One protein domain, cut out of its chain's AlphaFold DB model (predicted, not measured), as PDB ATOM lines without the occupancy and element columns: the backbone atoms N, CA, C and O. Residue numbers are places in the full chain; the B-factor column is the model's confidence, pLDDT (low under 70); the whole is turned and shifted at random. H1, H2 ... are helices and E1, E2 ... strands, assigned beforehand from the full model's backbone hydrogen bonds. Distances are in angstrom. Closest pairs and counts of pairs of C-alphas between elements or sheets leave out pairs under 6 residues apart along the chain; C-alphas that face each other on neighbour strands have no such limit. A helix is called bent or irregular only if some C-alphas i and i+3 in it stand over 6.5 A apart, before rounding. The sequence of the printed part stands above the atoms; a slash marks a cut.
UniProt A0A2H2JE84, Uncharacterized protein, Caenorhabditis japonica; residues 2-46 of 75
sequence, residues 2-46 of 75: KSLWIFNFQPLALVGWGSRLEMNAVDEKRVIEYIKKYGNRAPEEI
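Overview. This is residues 2 to 46 of the 75 residues of an uncharacterized protein of Caenorhabditis japonica (UniProt A0A2H2JE84). A short two-strand hairpin, E1 and E2, has one helix, H1, over one of its faces, and before it a long tail, residues 2 to 8, sticks out from this small body and makes much of the length. H1 runs over the hairpin in roughly the direction of E1, and the last residues, 39 to 46, run on past the helix toward the end opposite the tail. The printed part has 45 residues, with two named strands and one named helix in the order E1, E2, H1; the sheet, order E1 - E2, is antiparallel. The class is mixed, helices and strands, with under half of the residues, 21 of the 45, in named elements. The whole is extended, with a radius of gyration of the C-alphas of 15.2 A and spans of 57 by 19 by 12 A.

Arrangement. Residues 2 to 8 stand free. E1, residues 12 to 16, and E2, residues 19 to 23, form a hairpin of antiparallel neighbours, with 164 degrees between their directions. The C-alphas of residues 13 and 22 face each other at 4.4 A. Within hydrogen-bond range are N 12 and O 23 at 2.8 A, and N 16 and O 19 at 2.9 A. H1, residues 28 to 38, has its centre 10.6 A from that of E1 and 10.3 A from that of E2. The closest C-alphas of E1 and H1 are those of Gly 16 and Tyr 38, 6.1 A apart. The closest of E2 and H1 are those of Ser 19 and Tyr 38, 7.3 A apart. In H1 every O i to N i+4 pair is within hydrogen-bond range.

Along the chain. E1 begins at Leu 12, C-alpha (-5.183, 34.502, 42.886), and is 13.4 A long to Gly 16. E2 runs from Ser 19 to Met 23, 13.6 A, with C-alpha 19 at (-13.090, 35.539, 31.349). H1 runs from Glu 28 to Tyr 38, 15.3 A, and ends with C-alpha 38 at (-18.710, 31.102, 32.912); it is not bent.

Size, cuts and confidence. The two C-alphas farthest apart are those of Lys 2 and Glu 45, at 57.4 A. The printed part, residues 2 to 46 of a chain of 75, has no cut. The links E1 to E2, with 2 residues, and E2 to H1, with 4, are both tight. The mean pLDDT of the printed part is 80.4, and the model's confidence is low, under 70, in residues 2 to 9 and 42 to 46.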
ATOM      1  N   LYS A   2      14.416  45.224  61.723       42.84
ATOM      2  CA  LYS A   2      12.986  45.205  61.388       42.84
ATOM      3  C   LYS A   2      12.837  44.101  60.352       42.84
ATOM      4  O   LYS A   2      13.169  44.304  59.192       42.84
ATOM      5  N   SER A   3      12.478  42.907  60.821       48.84
ATOM      6  CA  SER A   3      12.056  41.821  59.941       48.84
ATOM      7  C   SER A   3      10.776  42.293  59.267       48.84
ATOM      8  O   SER A   3       9.725  42.374  59.904       48.84
ATOM      9  N   LEU A   4      10.897  42.728  58.015       52.41
ATOM     10  CA  LEU A   4       9.763  43.064  57.178       52.41
ATOM     11  C   LEU A   4       9.221  41.729  56.669       52.41
ATOM     12  O   LEU A   4       9.656  41.218  55.642       52.41
ATOM     13  N   TRP A   5       8.326  41.122  57.445       48.75
ATOM     14  CA  TRP A   5       7.489  40.039  56.953       48.75
ATOM     15  C   TRP A   5       6.664  40.616  55.807       48.75
ATOM     16  O   TRP A   5       5.669  41.306  56.023       48.75
ATOM     17  N   ILE A   6       7.131  40.402  54.581       58.44
ATOM     18  CA  ILE A   6       6.326  40.612  53.389       58.44
ATOM     19  C   ILE A   6       5.185  39.610  53.541       58.44
ATOM     20  O   ILE A   6       5.377  38.408  53.361       58.44
ATOM     21  N   PHE A   7       4.010  40.090  53.957       53.97
ATOM     22  CA  PHE A   7       2.768  39.367  53.727       53.97
ATOM     23  C   PHE A   7       2.772  39.038  52.235       53.97
ATOM     24  O   PHE A   7       2.730  39.948  51.409       53.97
ATOM     25  N   ASN A   8       2.947  37.759  51.900       59.47
ATOM     26  CA  ASN A   8       2.929  37.261  50.531       59.47
ATOM     27  C   ASN A   8       1.530  37.527  49.955       59.47
ATOM     28  O   ASN A   8       0.650  36.674  50.022       59.47
ATOM     29  N   PHE A   9       1.311  38.729  49.425       65.00
ATOM     30  CA  PHE A   9       0.175  39.049  48.572       65.00
ATOM     31  C   PHE A   9       0.413  38.336  47.242       65.00
ATOM     32  O   PHE A   9       0.945  38.914  46.297       65.00
ATOM     33  N   GLN A  10       0.097  37.043  47.197       73.00
ATOM     34  CA  GLN A  10       0.009  36.310  45.943       73.00
ATOM     35  C   GLN A  10      -1.405  36.507  45.398       73.00
ATOM     36  O   GLN A  10      -2.352  35.971  45.978       73.00
ATOM     37  N   PRO A  11      -1.582  37.301  44.330       83.25
ATOM     38  CA  PRO A  11      -2.885  37.435  43.708       83.25
ATOM     39  C   PRO A  11      -3.302  36.081  43.125       83.25
ATOM     40  O   PRO A  11      -2.547  35.427  42.406       83.25
ATOM     41  N   LEU A  12      -4.519  35.665  43.450       91.25
ATOM     42  CA  LEU A  12      -5.183  34.502  42.886       91.25
ATOM     43  C   LEU A  12      -5.984  34.933  41.661       91.25
ATOM     44  O   LEU A  12      -6.568  36.018  41.631       91.25
ATOM     45  N   ALA A  13      -6.073  34.058  40.667       93.19
ATOM     46  CA  ALA A  13      -6.968  34.257  39.543       93.19
ATOM     47  C   ALA A  13      -7.697  32.961  39.192       93.19
ATOM     48  O   ALA A  13      -7.073  31.924  38.979       93.19
ATOM     49  N   LEU A  14      -9.021  33.048  39.098       93.19
ATOM     50  CA  LEU A  14      -9.877  32.005  38.554       93.19
ATOM     51  C   LEU A  14     -10.146  32.325  37.083       93.19
ATOM     52  O   LEU A  14     -10.686  33.382  36.755       93.19
ATOM     53  N   VAL A  15      -9.733  31.430  36.194       92.31
ATOM     54  CA  VAL A  15      -9.778  31.631  34.740       92.31
ATOM     55  C   VAL A  15     -10.888  30.766  34.151       92.31
ATOM     56  O   VAL A  15     -11.078  29.626  34.563       92.31
ATOM     57  N   GLY A  16     -11.649  31.335  33.220       88.25
ATOM     58  CA  GLY A  16     -12.682  30.642  32.450       88.25
ATOM     59  C   GLY A  16     -12.567  31.008  30.974       88.25
ATOM     60  O   GLY A  16     -11.706  31.805  30.590       88.25
ATOM     61  N   TRP A  17     -13.431  30.445  30.132       85.31
ATOM     62  CA  TRP A  17     -13.370  30.738  28.703       85.31
ATOM     63  C   TRP A  17     -13.717  32.207  28.419       85.31
ATOM     64  O   TRP A  17     -14.836  32.653  28.672       85.31
ATOM     65  N   GLY A  18     -12.738  32.977  27.932       86.50
ATOM     66  CA  GLY A  18     -12.899  34.409  27.655       86.50
ATOM     67  C   GLY A  18     -13.131  35.287  28.894       86.50
ATOM     68  O   GLY A  18     -13.571  36.428  28.751       86.50
ATOM     69  N   SER A  19     -12.863  34.791  30.107       91.19
ATOM     70  CA  SER A  19     -13.090  35.539  31.349       91.19
ATOM     71  C   SER A  19     -12.052  35.227  32.431       91.19
ATOM     72  O   SER A  19     -11.427  34.165  32.435       91.19
ATOM     73  N   ARG A  20     -11.885  36.148  33.389       93.38
ATOM     74  CA  ARG A  20     -11.045  35.959  34.581       93.38
ATOM     75  C   ARG A  20     -11.631  36.686  35.791       93.38
ATOM     76  O   ARG A  20     -12.173  37.779  35.648       93.38
ATOM     77  N   LEU A  21     -11.489  36.090  36.972       94.38
ATOM     78  CA  LEU A  21     -11.779  36.691  38.275       94.38
ATOM     79  C   LEU A  21     -10.489  36.743  39.098       94.38
ATOM     80  O   LEU A  21      -9.953  35.704  39.467       94.38
ATOM     81  N   GLU A  22      -9.999  37.947  39.382       93.94
ATOM     82  CA  GLU A  22      -8.808  38.185  40.208       93.94
ATOM     83  C   GLU A  22      -9.197  38.440  41.665       93.94
ATOM     84  O   GLU A  22     -10.199  39.104  41.943       93.94
ATOM     85  N   MET A  23      -8.419  37.904  42.605       91.62
ATOM     86  CA  MET A  23      -8.711  37.962  44.036       91.62
ATOM     87  C   MET A  23      -7.424  37.988  44.865       91.62
ATOM     88  O   MET A  23      -6.437  37.357  44.511       91.62
ATOM     89  N   ASN A  24      -7.449  38.652  46.020       88.62
ATOM     90  CA  ASN A  24      -6.328  38.621  46.975       88.62
ATOM     91  C   ASN A  24      -6.469  37.509  48.031       88.62
ATOM     92  O   ASN A  24      -5.495  37.126  48.667       88.62
ATOM     93  N   ALA A  25      -7.688  37.008  48.228       88.50
ATOM     94  CA  ALA A  25      -8.036  35.876  49.079       88.50
ATOM     95  C   ALA A  25      -9.251  35.172  48.460       88.50
ATOM     96  O   ALA A  25      -9.989  35.785  47.688       88.50
ATOM     97  N   VAL A  26      -9.455  33.893  48.772       90.00
ATOM     98  CA  VAL A  26     -10.576  33.127  48.217       90.00
ATOM     99  C   VAL A  26     -11.898  33.664  48.767       90.00
ATOM    100  O   VAL A  26     -12.169  33.554  49.960       90.00
ATOM    101  N   ASP A  27     -12.726  34.222  47.884       93.25
ATOM    102  CA  ASP A  27     -14.127  34.544  48.160       93.25
ATOM    103  C   ASP A  27     -15.009  33.453  47.549       93.25
ATOM    104  O   ASP A  27     -15.294  33.446  46.350       93.25
ATOM    105  N   GLU A  28     -15.417  32.501  48.384       95.56
ATOM    106  CA  GLU A  28     -16.146  31.305  47.959       95.56
ATOM    107  C   GLU A  28     -17.438  31.637  47.202       95.56
ATOM    108  O   GLU A  28     -17.728  31.030  46.170       95.56
ATOM    109  N   LYS A  29     -18.192  32.645  47.656       97.00
ATOM    110  CA  LYS A  29     -19.453  33.031  47.011       97.00
ATOM    111  C   LYS A  29     -19.197  33.535  45.597       97.00
ATOM    112  O   LYS A  29     -19.844  33.073  44.655       97.00
ATOM    113  N   ARG A  30     -18.210  34.422  45.432       94.94
ATOM    114  CA  ARG A  30     -17.844  34.969  44.115       94.94
ATOM    115  C   ARG A  30     -17.268  33.905  43.193       94.94
ATOM    116  O   ARG A  30     -17.556  33.931  41.999       94.94
ATOM    117  N   VAL A  31     -16.503  32.957  43.733       95.38
ATOM    118  CA  VAL A  31     -15.990  31.804  42.980       95.38
ATOM    119  C   VAL A  31     -17.137  30.942  42.457       95.38
ATOM    120  O   VAL A  31     -17.183  30.653  41.262       95.38
ATOM    121  N   ILE A  32     -18.099  30.577  43.309       95.56
ATOM    122  CA  ILE A  32     -19.248  29.751  42.910       95.56
ATOM    123  C   ILE A  32     -20.089  30.462  41.847       95.56
ATOM    124  O   ILE A  32     -20.462  29.855  40.839       95.56
ATOM    125  N   GLU A  33     -20.385  31.746  42.043       95.19
ATOM    126  CA  GLU A  33     -21.131  32.550  41.070       95.19
ATOM    127  C   GLU A  33     -20.393  32.662  39.732       95.19
ATOM    128  O   GLU A  33     -21.009  32.536  38.669       95.19
ATOM    129  N   TYR A  34     -19.072  32.844  39.771       94.75
ATOM    130  CA  TYR A  34     -18.233  32.879  38.580       94.75
ATOM    131  C   TYR A  34     -18.279  31.553  37.814       94.75
ATOM    132  O   TYR A  34     -18.528  31.561  36.608       94.75
ATOM    133  N   ILE A  35     -18.107  30.421  38.504       92.38
ATOM    134  CA  ILE A  35     -18.152  29.084  37.889       92.38
ATOM    135  C   ILE A  35     -19.519  28.840  37.250       92.38
ATOM    136  O   ILE A  35     -19.588  28.457  36.085       92.38
ATOM    137  N   LYS A  36     -20.616  29.133  37.958       91.12
ATOM    138  CA  LYS A  36     -21.974  28.984  37.407       91.12
ATOM    139  C   LYS A  36     -22.199  29.845  36.165       91.12
ATOM    140  O   LYS A  36     -22.901  29.431  35.248       91.12
ATOM    141  N   LYS A  37     -21.620  31.047  36.131       89.69
ATOM    142  CA  LYS A  37     -21.804  31.992  35.026       89.69
ATOM    143  C   LYS A  37     -20.957  31.652  33.798       89.69
ATOM    144  O   LYS A  37     -21.456  31.815  32.684       89.69
ATOM    145  N   TYR A  38     -19.705  31.235  33.988       87.75
ATOM    146  CA  TYR A  38     -18.710  31.102  32.912       87.75
ATOM    147  C   TYR A  38     -18.250  29.660  32.640       87.75
ATOM    148  O   TYR A  38     -17.579  29.439  31.637       87.75
ATOM    149  N   GLY A  39     -18.626  28.681  33.471       81.12
ATOM    150  CA  GLY A  39     -18.215  27.278  33.323       81.12
ATOM    151  C   GLY A  39     -18.752  26.588  32.065       81.12
ATOM    152  O   GLY A  39     -18.043  25.798  31.461       81.12
ATOM    153  N   ASN A  40     -19.958  26.950  31.609       73.06
ATOM    154  CA  ASN A  40     -20.621  26.323  30.453       73.06
ATOM    155  C   ASN A  40     -20.501  27.155  29.162       73.06
ATOM    156  O   ASN A  40     -21.409  27.148  28.337       73.06
ATOM    157  N   ARG A  41     -19.444  27.967  29.020       70.31
ATOM    158  CA  ARG A  41     -19.264  28.879  27.870       70.31
ATOM    159  C   ARG A  41     -18.093  28.508  26.965       70.31
ATOM    160  O   ARG A  41     -17.612  29.364  26.222       70.31
ATOM    161  N   ALA A  42     -17.608  27.273  27.053       67.06
ATOM    162  CA  ALA A  42     -16.623  26.784  26.101       67.06
ATOM    163  C   ALA A  42     -17.216  26.853  24.676       67.06
ATOM    164  O   ALA A  42     -18.413  26.625  24.506       67.06
ATOM    165  N   PRO A  43     -16.409  27.195  23.660       67.62
ATOM    166  CA  PRO A  43     -16.840  27.251  22.267       67.62
ATOM    167  C   PRO A  43     -16.871  25.849  21.649       67.62
ATOM    168  O   PRO A  43     -17.132  25.703  20.461       67.62
ATOM    169  N   GLU A  44     -16.521  24.837  22.442       66.19
ATOM    170  CA  GLU A  44     -16.566  23.442  22.066       66.19
ATOM    171  C   GLU A  44     -18.031  23.078  21.829       66.19
ATOM    172  O   GLU A  44     -18.845  23.072  22.755       66.19
ATOM    173  N   GLU A  45     -18.374  22.779  20.575       62.12
ATOM    174  CA  GLU A  45     -19.599  22.057  20.242       62.12
ATOM    175  C   GLU A  45     -19.439  20.613  20.723       62.12
ATOM    176  O   GLU A  45     -19.194  19.692  19.948       62.12
ATOM    177  N   ILE A  46     -19.528  20.406  22.036       60.53
ATOM    178  CA  ILE A  46     -19.736  19.066  22.559       60.53
ATOM    179  C   ILE A  46     -21.168  18.678  22.184       60.53
ATOM    180  O   ILE A  46     -22.141  19.311  22.605       60.53
TER     181      ILE A  46